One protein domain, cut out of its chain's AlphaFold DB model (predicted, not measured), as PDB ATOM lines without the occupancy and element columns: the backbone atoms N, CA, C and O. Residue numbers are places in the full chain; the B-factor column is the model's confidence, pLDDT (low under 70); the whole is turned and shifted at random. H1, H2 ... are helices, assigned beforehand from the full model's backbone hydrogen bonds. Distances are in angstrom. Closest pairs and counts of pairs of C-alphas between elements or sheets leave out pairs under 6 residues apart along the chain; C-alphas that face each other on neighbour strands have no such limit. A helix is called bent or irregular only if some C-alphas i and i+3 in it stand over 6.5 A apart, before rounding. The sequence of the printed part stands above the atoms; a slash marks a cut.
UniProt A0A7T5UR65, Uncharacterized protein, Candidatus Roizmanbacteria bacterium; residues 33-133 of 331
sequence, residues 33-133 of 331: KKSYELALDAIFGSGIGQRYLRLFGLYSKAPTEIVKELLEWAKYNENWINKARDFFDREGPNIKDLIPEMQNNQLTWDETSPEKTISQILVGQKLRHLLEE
ATOM      1  N   LYS A  33     248.123 282.501 208.538       93.38
ATOM      2  CA  LYS A  33     247.689 281.218 207.973       93.38
ATOM      3  C   LYS A  33     247.304 280.209 209.057       93.38
ATOM      4  O   LYS A  33     246.246 279.589 208.952       93.38
ATOM      5  N   LYS A  34     248.123 280.061 210.104       95.75
ATOM      6  CA  LYS A  34     247.836 279.123 211.199       95.75
ATOM      7  C   LYS A  34     246.603 279.539 212.005       95.75
ATOM      8  O   LYS A  34     245.826 278.677 212.395       95.75
ATOM      9  N   SER A  35     246.371 280.836 212.200       96.62
ATOM     10  CA  SER A  35     245.174 281.329 212.892       96.62
ATOM     11  C   SER A  35     243.879 280.981 212.147       96.62
ATOM     12  O   SER A  35     242.897 280.602 212.783       96.62
ATOM     13  N   TYR A  36     243.887 281.007 210.807       96.19
ATOM     14  CA  TYR A  36     242.777 280.492 209.998       96.19
ATOM     15  C   TYR A  36     242.606 278.981 210.154       96.19
ATOM     16  O   TYR A  36     241.480 278.513 210.287       96.19
ATOM     17  N   GLU A  37     243.705 278.221 210.151       96.50
ATOM     18  CA  GLU A  37     243.669 276.771 210.364       96.50
ATOM     19  C   GLU A  37     242.978 276.419 211.687       96.50
ATOM     20  O   GLU A  37     242.025 275.644 211.701       96.50
ATOM     21  N   LEU A  38     243.420 277.047 212.780       98.00
ATOM     22  CA  LEU A  38     242.873 276.838 214.119       98.00
ATOM     23  C   LEU A  38     241.410 277.273 214.216       98.00
ATOM     24  O   LEU A  38     240.601 276.573 214.821       98.00
ATOM     25  N   ALA A  39     241.051 278.397 213.593       98.00
ATOM     26  CA  ALA A  39     239.675 278.875 213.594       98.00
ATOM     27  C   ALA A  39     238.733 277.933 212.829       98.00
ATOM     28  O   ALA A  39     237.651 277.615 213.318       98.00
ATOM     29  N   LEU A  40     239.156 277.439 211.662       97.38
ATOM     30  CA  LEU A  40     238.395 276.452 210.893       97.38
ATOM     31  C   LEU A  40     238.241 275.138 211.666       97.38
ATOM     32  O   LEU A  40     237.142 274.589 211.707       97.38
ATOM     33  N   ASP A  41     239.305 274.665 212.316       97.62
ATOM     34  CA  ASP A  41     239.255 273.458 213.145       97.62
ATOM     35  C   ASP A  41     238.308 273.615 214.340       97.62
ATOM     36  O   ASP A  41     237.548 272.699 214.661       97.62
ATOM     37  N   ALA A  42     238.312 274.785 214.980       97.88
ATOM     38  CA  ALA A  42     237.424 275.076 216.099       97.88
ATOM     39  C   ALA A  42     235.943 275.085 215.681       97.88
ATOM     40  O   ALA A  42     235.094 274.601 216.432       97.88
ATOM     41  N   ILE A  43     235.636 275.609 214.488       97.25
ATOM     42  CA  ILE A  43     234.261 275.759 213.987       97.25
ATOM     43  C   ILE A  43     233.730 274.452 213.375       97.25
ATOM     44  O   ILE A  43     232.589 274.071 213.623       97.25
ATOM     45  N   PHE A  44     234.537 273.752 212.574       96.06
ATOM     46  CA  PHE A  44     234.077 272.628 211.740       96.06
ATOM     47  C   PHE A  44     234.617 271.257 212.172       96.06
ATOM     48  O   PHE A  44     234.199 270.220 211.635       96.06
ATOM     49  N   GLY A  45     235.495 271.229 213.172       95.31
ATOM     50  CA  GLY A  45     236.131 270.026 213.701       95.31
ATOM     51  C   GLY A  45     237.584 269.869 213.254       95.31
ATOM     52  O   GLY A  45     238.028 270.452 212.269       95.31
ATOM     53  N   SER A  46     238.328 269.051 214.000       96.12
ATOM     54  CA  SER A  46     239.775 268.878 213.842       96.12
ATOM     55  C   SER A  46     240.196 268.457 212.425       96.12
ATOM     56  O   SER A  46     239.597 267.558 211.828       96.12
ATOM     57  N   GLY A  47     241.256 269.085 211.909       93.88
ATOM     58  CA  GLY A  47     241.883 268.772 210.623       93.88
ATOM     59  C   GLY A  47     241.238 269.434 209.399       93.88
ATOM     60  O   GLY A  47     241.788 269.334 208.294       93.88
ATOM     61  N   ILE A  48     240.104 270.124 209.557       93.88
ATOM     62  CA  ILE A  48     239.422 270.829 208.465       93.88
ATOM     63  C   ILE A  48     240.258 272.000 207.953       93.88
ATOM     64  O   ILE A  48     240.422 272.141 206.741       93.88
ATOM     65  N   GLY A  49     240.834 272.801 208.845       93.31
ATOM     66  CA  GLY A  49     241.677 273.936 208.502       93.31
ATOM     67  C   GLY A  49     242.878 273.519 207.664       93.31
ATOM     68  O   GLY A  49     243.107 274.070 206.587       93.31
ATOM     69  N   GLN A  50     243.607 272.486 208.100       94.06
ATOM     70  CA  GLN A  50     244.776 271.994 207.367       94.06
ATOM     71  C   GLN A  50     244.369 271.468 205.985       94.06
ATOM     72  O   GLN A  50     245.032 271.746 204.978       94.06
ATOM     73  N   ARG A  51     243.260 270.721 205.920       92.00
ATOM     74  CA  ARG A  51     242.740 270.163 204.669       92.00
ATOM     75  C   ARG A  51     242.288 271.255 203.703       92.00
ATOM     76  O   ARG A  51     242.650 271.180 202.530       92.00
ATOM     77  N   TYR A  52     241.565 272.263 204.187       92.44
ATOM     78  CA  TYR A  52     241.130 273.405 203.389       92.44
ATOM     79  C   TYR A  52     242.336 274.171 202.838       92.44
ATOM     80  O   TYR A  52     242.464 274.327 201.626       92.44
ATOM     81  N   LEU A  53     243.281 274.562 203.699       90.25
ATOM     82  CA  LEU A  53     244.457 275.332 203.290       90.25
ATOM     83  C   LEU A  53     245.341 274.588 202.284       90.25
ATOM     84  O   LEU A  53     245.923 275.222 201.406       90.25
ATOM     85  N   ARG A  54     245.436 273.257 202.385       90.69
ATOM     86  CA  ARG A  54     246.174 272.431 201.419       90.69
ATOM     87  C   ARG A  54     245.499 272.379 200.046       90.69
ATOM     88  O   ARG A  54     246.200 272.313 199.044       90.69
ATOM     89  N   LEU A  55     244.168 272.345 200.002       85.69
ATOM     90  CA  LEU A  55     243.406 272.212 198.755       85.69
ATOM     91  C   LEU A  55     243.171 273.558 198.065       85.69
ATOM     92  O   LEU A  55     243.254 273.639 196.843       85.69
ATOM     93  N   PHE A  56     242.875 274.597 198.843       87.75
ATOM     94  CA  PHE A  56     242.345 275.861 198.333       87.75
ATOM     95  C   PHE A  56     243.220 277.074 198.630       87.75
ATOM     96  O   PHE A  56     243.008 278.108 197.997       87.75
ATOM     97  N   GLY A  57     244.165 276.977 199.574       90.00
ATOM     98  CA  GLY A  57     244.967 278.107 200.052       90.00
ATOM     99  C   GLY A  57     244.133 279.270 200.616       90.00
ATOM    100  O   GLY A  57     242.920 279.165 200.776       90.00
ATOM    101  N   LEU A  58     244.793 280.395 200.923       84.44
ATOM    102  CA  LEU A  58     244.111 281.650 201.285       84.44
ATOM    103  C   LEU A  58     244.017 282.637 200.112       84.44
ATOM    104  O   LEU A  58     243.034 283.349 200.043       84.44
ATOM    105  N   TYR A  59     245.007 282.695 199.208       77.88
ATOM    106  CA  TYR A  59     245.059 283.499 197.961       77.88
ATOM    107  C   TYR A  59     244.281 284.839 197.937       77.88
ATOM    108  O   TYR A  59     243.610 285.144 196.956       77.88
ATOM    109  N   SER A  60     244.378 285.666 198.984       71.00
ATOM    110  CA  SER A  60     243.620 286.931 199.115       71.00
ATOM    111  C   SER A  60     242.085 286.792 199.077       71.00
ATOM    112  O   SER A  60     241.391 287.754 198.754       71.00
ATOM    113  N   LYS A  61     241.550 285.616 199.415       82.81
ATOM    114  CA  LYS A  61     240.114 285.360 199.557       82.81
ATOM    115  C   LYS A  61     239.563 286.070 200.786       82.81
ATOM    116  O   LYS A  61     240.149 286.015 201.871       82.81
ATOM    117  N   ALA A  62     238.399 286.685 200.632       84.81
ATOM    118  CA  ALA A  62     237.623 287.188 201.751       84.81
ATOM    119  C   ALA A  62     237.096 286.016 202.610       84.81
ATOM    120  O   ALA A  62     236.823 284.934 202.081       84.81
ATOM    121  N   PRO A  63     236.852 286.220 203.919       89.69
ATOM    122  CA  PRO A  63     236.291 285.187 204.794       89.69
ATOM    123  C   PRO A  63     234.998 284.557 204.257       89.69
ATOM    124  O   PRO A  63     234.811 283.350 204.365       89.69
ATOM    125  N   THR A  64     234.136 285.343 203.609       89.19
ATOM    126  CA  THR A  64     232.904 284.829 202.993       89.19
ATOM    127  C   THR A  64     233.151 283.933 201.788       89.19
ATOM    128  O   THR A  64     232.380 283.008 201.561       89.19
ATOM    129  N   GLU A  65     234.221 284.162 201.028       89.62
ATOM    130  CA  GLU A  65     234.610 283.265 199.933       89.62
ATOM    131  C   GLU A  65     235.123 281.938 200.494       89.62
ATOM    132  O   GLU A  65     234.682 280.882 200.046       89.62
ATOM    133  N   ILE A  66     235.953 281.991 201.543       92.62
ATOM    134  CA  ILE A  66     236.435 280.801 202.261       92.62
ATOM    135  C   ILE A  66     235.257 279.960 202.758       92.62
ATOM    136  O   ILE A  66     235.194 278.762 202.493       92.62
ATOM    137  N   VAL A  67     234.297 280.588 203.442       94.19
ATOM    138  CA  VAL A  67     233.120 279.897 203.984       94.19
ATOM    139  C   VAL A  67     232.243 279.313 202.880       94.19
ATOM    140  O   VAL A  67     231.796 278.178 203.014       94.19
ATOM    141  N   LYS A  68     232.009 280.038 201.781       93.06
ATOM    142  CA  LYS A  68     231.217 279.525 200.652       93.06
ATOM    143  C   LYS A  68     231.855 278.295 200.020       93.06
ATOM    144  O   LYS A  68     231.176 277.285 199.870       93.06
ATOM    145  N   GLU A  69     233.149 278.356 199.709       92.75
ATOM    146  CA  GLU A  69     233.883 277.212 199.154       92.75
ATOM    147  C   GLU A  69     233.861 276.013 200.104       92.75
ATOM    148  O   GLU A  69     233.676 274.872 199.681       92.75
ATOM    149  N   LEU A  70     234.016 276.277 201.401       92.25
ATOM    150  CA  LEU A  70     233.951 275.263 202.435       92.25
ATOM    151  C   LEU A  70     232.553 274.608 202.452       92.25
ATOM    152  O   LEU A  70     232.432 273.398 202.283       92.25
ATOM    153  N   LEU A  71     231.468 275.376 202.553       92.56
ATOM    154  CA  LEU A  71     230.117 274.801 202.553       92.56
ATOM    155  C   LEU A  71     229.769 274.083 201.240       92.56
ATOM    156  O   LEU A  71     229.107 273.047 201.276       92.56
ATOM    157  N   GLU A  72     230.236 274.574 200.091       92.06
ATOM    158  CA  GLU A  72     230.104 273.878 198.807       92.06
ATOM    159  C   GLU A  72     230.818 272.527 198.806       92.06
ATOM    160  O   GLU A  72     230.266 271.539 198.314       92.06
ATOM    161  N   TRP A  73     232.006 272.468 199.404       88.31
ATOM    162  CA  TRP A  73     232.768 271.238 199.552       88.31
ATOM    163  C   TRP A  73     232.072 270.227 200.491       88.31
ATOM    164  O   TRP A  73     232.111 269.021 200.228       88.31
ATOM    165  N   ALA A  74     231.347 270.693 201.515       85.81
ATOM    166  CA  ALA A  74     230.591 269.841 202.443       85.81
ATOM    167  C   ALA A  74     229.257 269.293 201.931       85.81
ATOM    168  O   ALA A  74     228.759 268.330 202.525       85.81
ATOM    169  N   LYS A  75     228.696 269.845 200.839       79.69
ATOM    170  CA  LYS A  75     227.355 269.499 200.306       79.69
ATOM    171  C   LYS A  75     227.098 267.999 200.133       79.69
ATOM    172  O   LYS A  75     225.945 267.591 200.057       79.69
ATOM    173  N   TYR A  76     228.148 267.187 200.070       67.69
ATOM    174  CA  TYR A  76     228.046 265.764 199.788       67.69
ATOM    175  C   TYR A  76     228.139 264.847 201.011       67.69
ATOM    176  O   TYR A  76     227.744 263.697 200.868       67.69
ATOM    177  N   ASN A  77     228.655 265.283 202.172       62.75
ATOM    178  CA  ASN A  77     228.990 264.329 203.246       62.75
ATOM    179  C   ASN A  77     228.979 264.856 204.693       62.75
ATOM    180  O   ASN A  77     229.095 264.041 205.606       62.75
ATOM    181  N   GLU A  78     228.855 266.164 204.955       76.62
ATOM    182  CA  GLU A  78     228.971 266.679 206.329       76.62
ATOM    183  C   GLU A  78     227.998 267.825 206.635       76.62
ATOM    184  O   GLU A  78     227.780 268.719 205.823       76.62
ATOM    185  N   ASN A  79     227.445 267.839 207.852       89.31
ATOM    186  CA  ASN A  79     226.563 268.912 208.310       89.31
ATOM    187  C   ASN A  79     227.358 270.054 208.972       89.31
ATOM    188  O   ASN A  79     227.344 270.231 210.191       89.31
ATOM    189  N   TRP A  80     228.111 270.802 208.163       93.50
ATOM    190  CA  TRP A  80     228.967 271.900 208.639       93.50
ATOM    191  C   TRP A  80     228.208 273.119 209.140       93.50
ATOM    192  O   TRP A  80     228.711 273.809 210.022       93.50
ATOM    193  N   ILE A  81     226.991 273.345 208.647       94.94
ATOM    194  CA  ILE A  81     226.126 274.410 209.159       94.94
ATOM    195  C   ILE A  81     225.774 274.127 210.624       94.94
ATOM    196  O   ILE A  81     225.942 275.013 211.455       94.94
ATOM    197  N   ASN A  82     225.391 272.889 210.966       94.94
ATOM    198  CA  ASN A  82     225.114 272.530 212.360       94.94
ATOM    199  C   ASN A  82     226.355 272.654 213.249       94.94
ATOM    200  O   ASN A  82     226.256 273.228 214.323       94.94
ATOM    201  N   LYS A  83     227.532 272.200 212.795       96.50
ATOM    202  CA  LYS A  83     228.773 272.363 213.576       96.50
ATOM    203  C   LYS A  83     229.089 273.839 213.851       96.50
ATOM    204  O   LYS A  83     229.430 274.204 214.974       96.50
ATOM    205  N   ALA A  84     228.933 274.691 212.839       97.00
ATOM    206  CA  ALA A  84     229.153 276.120 212.991       97.00
ATOM    207  C   ALA A  84     228.099 276.788 213.885       97.00
ATOM    208  O   ALA A  84     228.436 277.714 214.620       97.00
ATOM    209  N   ARG A  85     226.854 276.294 213.871       97.31
ATOM    210  CA  ARG A  85     225.799 276.708 214.803       97.31
ATOM    211  C   ARG A  85     226.126 276.311 216.240       97.31
ATOM    212  O   ARG A  85     226.088 277.164 217.115       97.31
ATOM    213  N   ASP A  86     226.535 275.066 216.469       97.69
ATOM    214  CA  ASP A  86     226.941 274.591 217.797       97.69
ATOM    215  C   ASP A  86     228.117 275.418 218.341       97.69
ATOM    216  O   ASP A  86     228.171 275.757 219.525       97.69
ATOM    217  N   PHE A  87     229.069 275.776 217.469       98.00
ATOM    218  CA  PHE A  87     230.143 276.702 217.816       98.00
ATOM    219  C   PHE A  87     229.603 278.100 218.138       98.00
ATOM    220  O   PHE A  87     230.003 278.674 219.146       98.00
ATOM    221  N   PHE A  88     228.710 278.651 217.313       97.38
ATOM    222  CA  PHE A  88     228.093 279.961 217.532       97.38
ATOM    223  C   PHE A  88     227.368 280.029 218.882       97.38
ATOM    224  O   PHE A  88     227.601 280.964 219.645       97.38
ATOM    225  N   ASP A  89     226.555 279.027 219.211       97.25
ATOM    226  CA  ASP A  89     225.785 278.989 220.457       97.25
ATOM    227  C   ASP A  89     226.706 278.905 221.686       97.25
ATOM    228  O   ASP A  89     226.423 279.500 222.728       97.25
ATOM    229  N   ARG A  90     227.842 278.203 221.561       97.62
ATOM    230  CA  ARG A  90     228.821 278.026 222.643       97.62
ATOM    231  C   ARG A  90     229.786 279.206 222.800       97.62
ATOM    232  O   ARG A  90     230.031 279.655 223.915       97.62
ATOM    233  N   GLU A  91     230.377 279.670 221.703       97.31
ATOM    234  CA  GLU A  91     231.507 280.611 221.692       97.31
ATOM    235  C   GLU A  91     231.131 282.012 221.206       97.31
ATOM    236  O   GLU A  91     231.877 282.956 221.463       97.31
ATOM    237  N   GLY A  92     229.984 282.180 220.541       93.44
ATOM    238  CA  GLY A  92     229.500 283.465 220.027       93.44
ATOM    239  C   GLY A  92     229.580 284.603 221.051       93.44
ATOM    240  O   GLY A  92     230.149 285.649 220.726       93.44
ATOM    241  N   PRO A  93     229.127 284.414 222.309       93.25
ATOM    242  CA  PRO A  93     229.250 285.432 223.353       93.25
ATOM    243  C   PRO A  93     230.689 285.880 223.647       93.25
ATOM    244  O   PRO A  93     230.880 287.039 224.009       93.25
ATOM    245  N   ASN A  94     231.678 284.995 223.473       93.06
ATOM    246  CA  ASN A  94     233.092 285.244 223.780       93.06
ATOM    247  C   ASN A  94     233.855 285.903 222.624       93.06
ATOM    248  O   ASN A  94     234.935 286.446 222.840       93.06
ATOM    249  N   ILE A  95     233.329 285.830 221.398       92.69
ATOM    250  CA  ILE A  95     233.982 286.398 220.206       92.69
ATOM    251  C   ILE A  95     233.237 287.596 219.620       92.69
ATOM    252  O   ILE A  95     233.774 288.254 218.735       92.69
ATOM    253  N   LYS A  96     232.023 287.899 220.097       90.12
ATOM    254  CA  LYS A  96     231.202 289.006 219.582       90.12
ATOM    255  C   LYS A  96     231.957 290.343 219.607       90.12
ATOM    256  O   LYS A  96     231.918 291.071 218.626       90.12
ATOM    257  N   ASP A  97     232.716 290.621 220.668       88.31
ATOM    258  CA  ASP A  97     233.434 291.893 220.837       88.31
ATOM    259  C   ASP A  97     234.679 291.988 219.934       88.31
ATOM    260  O   ASP A  97     235.294 293.043 219.809       88.31
ATOM    261  N   LEU A  98     235.036 290.885 219.268       89.75
ATOM    262  CA  LEU A  98     236.105 290.808 218.274       89.75
ATOM    263  C   LEU A  98     235.580 290.962 216.840       89.75
ATOM    264  O   LEU A  98     236.362 290.844 215.899       89.75
ATOM    265  N   ILE A  99     234.272 291.175 216.652       85.69
ATOM    266  CA  ILE A  99     233.641 291.302 215.336       85.69
ATOM    267  C   ILE A  99     233.268 292.779 215.107       85.69
ATOM    268  O   ILE A  99     232.284 293.269 215.661       85.69
ATOM    269  N   PRO A 100     234.025 293.497 214.266       67.62
ATOM    270  CA  PRO A 100     233.916 294.949 214.128       67.62
ATOM    271  C   PRO A 100     232.638 295.444 213.436       67.62
ATOM    272  O   PRO A 100     232.222 296.581 213.638       67.62
ATOM    273  N   GLU A 101     231.993 294.612 212.612       62.44
ATOM    274  CA  GLU A 101     230.820 294.990 211.798       62.44
ATOM    275  C   GLU A 101     229.538 295.280 212.604       62.44
ATOM    276  O   GLU A 101     228.484 295.543 212.023       62.44
ATOM    277  N   MET A 102     229.593 295.267 213.934       60.22
ATOM    278  CA  MET A 102     228.418 295.390 214.797       60.22
ATOM    279  C   MET A 102     228.091 296.837 215.190       60.22
ATOM    280  O   MET A 102     227.769 297.117 216.345       60.22
ATOM    281  N   GLN A 103     228.091 297.774 214.233       46.44
ATOM    282  CA  GLN A 103     227.410 299.057 214.451       46.44
ATOM    283  C   GLN A 103     225.893 298.789 214.532       46.44
ATOM    284  O   GLN A 103     225.212 298.641 213.521       46.44
ATOM    285  N   ASN A 104     225.392 298.694 215.769       46.75
ATOM    286  CA  ASN A 104     224.006 298.463 216.210       46.75
ATOM    287  C   ASN A 104     223.407 297.045 216.118       46.75
ATOM    288  O   ASN A 104     222.264 296.886 216.538       46.75
ATOM    289  N   ASN A 105     224.118 296.008 215.664       53.72
ATOM    290  CA  ASN A 105     223.537 294.662 215.534       53.72
ATOM    291  C   ASN A 105     224.395 293.598 216.207       53.72
ATOM    292  O   ASN A 105     225.517 293.344 215.785       53.72
ATOM    293  N   GLN A 106     223.820 292.976 217.234       74.50
ATOM    294  CA  GLN A 106     224.343 291.796 217.913       74.50
ATOM    295  C   GLN A 106     224.713 290.704 216.900       74.50
ATOM    296  O   GLN A 106     224.069 290.566 215.861       74.50
ATOM    297  N   LEU A 107     225.729 289.905 217.221       87.94
ATOM    298  CA  LEU A 107     226.072 288.708 216.467       87.94
ATOM    299  C   LEU A 107     224.880 287.743 216.569       87.94
ATOM    300  O   LEU A 107     224.689 287.105 217.601       87.94
ATOM    301  N   THR A 108     224.051 287.683 215.526       91.50
ATOM    302  CA  THR A 108     222.859 286.827 215.454       91.50
ATOM    303  C   THR A 108     223.029 285.755 214.389       91.50
ATOM    304  O   THR A 108     223.576 286.007 213.311       91.50
ATOM    305  N   TRP A 109     222.518 284.560 214.671       94.56
ATOM    306  CA  TRP A 109     222.454 283.487 213.691       94.56
ATOM    307  C   TRP A 109     221.385 283.787 212.635       94.56
ATOM    308  O   TRP A 109     220.222 283.995 212.977       94.56
ATOM    309  N   ASP A 110     221.782 283.826 211.363       92.44
ATOM    310  CA  ASP A 110     220.882 284.021 210.226       92.44
ATOM    311  C   ASP A 110     220.642 282.682 209.520       92.44
ATOM    312  O   ASP A 110     221.478 282.208 208.754       92.44
ATOM    313  N   GLU A 111     219.481 282.073 209.764       94.00
ATOM    314  CA  GLU A 111     219.089 280.804 209.133       94.00
ATOM    315  C   GLU A 111     218.941 280.919 207.609       94.00
ATOM    316  O   GLU A 111     219.029 279.918 206.899       94.00
ATOM    317  N   THR A 112     218.685 282.126 207.095       92.25
ATOM    318  CA  THR A 112     218.479 282.365 205.661       92.25
ATOM    319  C   THR A 112     219.787 282.595 204.911       92.25
ATOM    320  O   THR A 112     219.853 282.349 203.708       92.25
ATOM    321  N   SER A 113     220.830 283.037 205.617       90.00
ATOM    322  CA  SER A 113     222.178 283.210 205.077       90.00
ATOM    323  C   SER A 113     223.246 282.859 206.124       90.00
ATOM    324  O   SER A 113     223.981 283.738 206.598       90.00
ATOM    325  N   PRO A 114     223.382 281.567 206.475       93.44
ATOM    326  CA  PRO A 114     224.328 281.136 207.497       93.44
ATOM    327  C   PRO A 114     225.775 281.463 207.114       93.44
ATOM    328  O   PRO A 114     226.594 281.713 207.992       93.44
ATOM    329  N   GLU A 115     226.112 281.555 205.822       93.50
ATOM    330  CA  GLU A 115     227.459 281.897 205.348       93.50
ATOM    331  C   GLU A 115     227.961 283.211 205.938       93.50
ATOM    332  O   GLU A 115     229.142 283.335 206.267       93.50
ATOM    333  N   LYS A 116     227.075 284.205 206.063       90.69
ATOM    334  CA  LYS A 116     227.435 285.520 206.588       90.69
ATOM    335  C   LYS A 116     227.804 285.425 208.066       90.69
ATOM    336  O   LYS A 116     228.896 285.858 208.434       90.69
ATOM    337  N   THR A 117     226.952 284.810 208.887       93.25
ATOM    338  CA  THR A 117     227.235 284.604 210.315       93.25
ATOM    339  C   THR A 117     228.483 283.740 210.501       93.25
ATOM    340  O   THR A 117     229.360 284.081 211.293       93.25
ATOM    341  N   ILE A 118     228.621 282.669 209.716       95.94
ATOM    342  CA  ILE A 118     229.790 281.783 209.740       95.94
ATOM    343  C   ILE A 118     231.080 282.550 209.379       95.94
ATOM    344  O   ILE A 118     232.121 282.360 210.009       95.94
ATOM    345  N   SER A 119     231.028 283.467 208.408       94.06
ATOM    346  CA  SER A 119     232.174 284.327 208.064       94.06
ATOM    347  C   SER A 119     232.585 285.215 209.234       94.06
ATOM    348  O   SER A 119     233.776 285.404 209.481       94.06
ATOM    349  N   GLN A 120     231.608 285.757 209.960       92.81
ATOM    350  CA  GLN A 120     231.854 286.636 211.099       92.81
ATOM    351  C   GLN A 120     232.468 285.872 212.280       92.81
ATOM    352  O   GLN A 120     233.473 286.327 212.827       92.81
ATOM    353  N   ILE A 121     231.956 284.680 212.622       95.69
ATOM    354  CA  ILE A 121     232.571 283.849 213.675       95.69
ATOM    355  C   ILE A 121     233.976 283.377 213.284       95.69
ATOM    356  O   ILE A 121     234.852 283.338 214.143       95.69
ATOM    357  N   LEU A 122     234.229 283.090 211.999       96.00
ATOM    358  CA  LEU A 122     235.564 282.750 211.503       96.00
ATOM    359  C   LEU A 122     236.544 283.906 211.724       96.00
ATOM    360  O   LEU A 122     237.651 283.689 212.213       96.00
ATOM    361  N   VAL A 123     236.133 285.136 211.400       93.62
ATOM    362  CA  VAL A 123     236.938 286.343 211.631       93.62
ATOM    363  C   VAL A 123     237.203 286.554 213.119       93.62
ATOM    364  O   VAL A 123     238.365 286.703 213.496       93.62
ATOM    365  N   GLY A 124     236.161 286.518 213.957       94.81
ATOM    366  CA  GLY A 124     236.292 286.703 215.404       94.81
ATOM    367  C   GLY A 124     237.197 285.647 216.042       94.81
ATOM    368  O   GLY A 124     238.088 285.979 216.822       94.81
ATOM    369  N   GLN A 125     237.048 284.381 215.645       97.38
ATOM    370  CA  GLN A 125     237.870 283.283 216.147       97.38
ATOM    371  C   GLN A 125     239.334 283.381 215.703       97.38
ATOM    372  O   GLN A 125     240.240 283.185 216.512       97.38
ATOM    373  N   LYS A 126     239.578 283.712 214.429       96.06
ATOM    374  CA  LYS A 126     240.928 283.976 213.908       96.06
ATOM    375  C   LYS A 126     241.590 285.104 214.701       96.06
ATOM    376  O   LYS A 126     242.737 284.978 215.125       96.06
ATOM    377  N   LEU A 127     240.862 286.202 214.903       95.94
ATOM    378  CA  LEU A 127     241.362 287.372 215.612       95.94
ATOM    379  C   LEU A 127     241.639 287.073 217.087       95.94
ATOM    380  O   LEU A 127     242.661 287.524 217.590       95.94
ATOM    381  N   ARG A 128     240.813 286.251 217.752       96.94
ATOM    382  CA  ARG A 128     241.074 285.759 219.118       96.94
ATOM    383  C   ARG A 128     242.465 285.134 219.228       96.94
ATOM    384  O   ARG A 128     243.259 285.574 220.053       96.94
ATOM    385  N   HIS A 129     242.777 284.184 218.345       97.50
ATOM    386  CA  HIS A 129     244.087 283.528 218.328       97.50
ATOM    387  C   HIS A 129     245.234 284.511 218.088       97.50
ATOM    388  O   HIS A 129     246.261 284.411 218.739       97.50
ATOM    389  N   LEU A 130     245.071 285.473 217.177       97.25
ATOM    390  CA  LEU A 130     246.115 286.461 216.895       97.25
ATOM    391  C   LEU A 130     246.326 287.434 218.065       97.25
ATOM    392  O   LEU A 130     247.463 287.734 218.417       97.25
ATOM    393  N   LEU A 131     245.250 287.910 218.697       97.44
ATOM    394  CA  LEU A 131     245.327 288.840 219.826       97.44
ATOM    395  C   LEU A 131     245.986 288.212 221.054       97.44
ATOM    396  O   LEU A 131     246.694 288.905 221.779       97.44
ATOM    397  N   GLU A 132     245.770 286.918 221.296       97.69
ATOM    398  CA  GLU A 132     246.432 286.178 222.377       97.69
ATOM    399  C   GLU A 132     247.955 286.116 222.215       97.69
ATOM    400  O   GLU A 132     248.655 285.899 223.201       97.69
ATOM    401  N   GLU A 133     248.475 286.324 221.006       98.25
ATOM    402  CA  GLU A 133     249.902 286.225 220.702       98.25
ATOM    403  C   GLU A 133     250.641 287.561 220.775       98.25
ATOM    404  O   GLU A 133     251.853 287.572 220.992       98.25
TER     405      GLU A 133
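What this domain is: This is residues 33 to 133 of the 331 residues of an uncharacterized protein of Candidatus Roizmanbacteria bacterium (UniProt A0A7T5UR65). Five helices form a compact, crossed cluster in which H5 runs through the middle, with H1, H3 and H4 packed on it at steep tilts and H2 on H1, farthest from the middle. H4 has a sharp kink, and after it the long link of residues 99 to 113 folds back to the beginning of H5. The printed part has 101 residues, with five named helices in the order H1, H2, H3, H4, H5 and no named strand; the class is all helix. The whole is compact and rounded, with a radius of gyration of the C-alphas of 12.7 A and spans of 36 by 34 by 23 A.

Where its parts are: H1 covers residues 33 to 44, 16.5 A from first to last C-alpha, and begins with C-alpha 33 at (247.689, 281.218, 207.973). H2 covers residues 48 to 56, and H3 residues 63 to 74, 16.5 A long. H4 covers residues 80 to 98, 22.4 A from C-alpha 80 at (228.967, 271.900, 208.639) to C-alpha 98. It is irregular, with C-alphas 90 and 93 7.5 A apart, and has a kink of 81 degrees near residue 92. H5 covers residues 114 to 131, is 25.5 A long and ends with C-alpha 131 at (245.327, 288.840, 219.826).

How they stand to each other: H1 touches H2 with residues 36 to 41 alone, at a steep tilt of 57 degrees, opposite ways; the closest C-alphas, of Glu 37 and Gly 49, are 3.9 A apart. H1 touches H5 at a steep tilt of 49 degrees, opposite ways, closest at the C-alphas of Ser 35 and Lys 126, 5.1 A. With residues 42 to 44 alone H1 touches H4, closest at the C-alphas of Ile 43 and Ala 84, 5.2 A. H1 and H3 are near each other, with 5 pairs of C-alphas within 10 A. H2 and H3 are close but not clearly touching, with the closest C-alphas, of Tyr 52 and Leu 70, 7.5 A apart. H2 is apart from H4 and H5. H3 touches H5 with residues 63 to 68 alone, at a steep tilt of 62 degrees, opposite ways, closest at the C-alphas of Thr 64 and Ser 119, 5.1 A. H3 and H4 only just touch, with 3 pairs of C-alphas within 8 A, and touch only at the corner; the closest C-alphas are those of Ala 74 and Trp 80, 6.7 A. H4 and H5 touch and run the same way at a steep tilt of 50 degrees, closest at the C-alphas of Leu 98 and Gly 124, 5.0 A. In H1, H2, H3 and H5 every O i to N i+4 pair is within hydrogen-bond range; in H4 11 of 15 are.

The domain as a whole: The two C-alphas farthest apart, of Arg 54 and Asn 104, are 37.3 A apart. The printed part has no cut. The link from H4 to H5 is long, with 15 residues whose C-alphas lie 12 to 21 A from the mean of all C-alphas. The mean pLDDT of the printed part is 89.8; residues 76 to 77 and 100 to 105 are under 70.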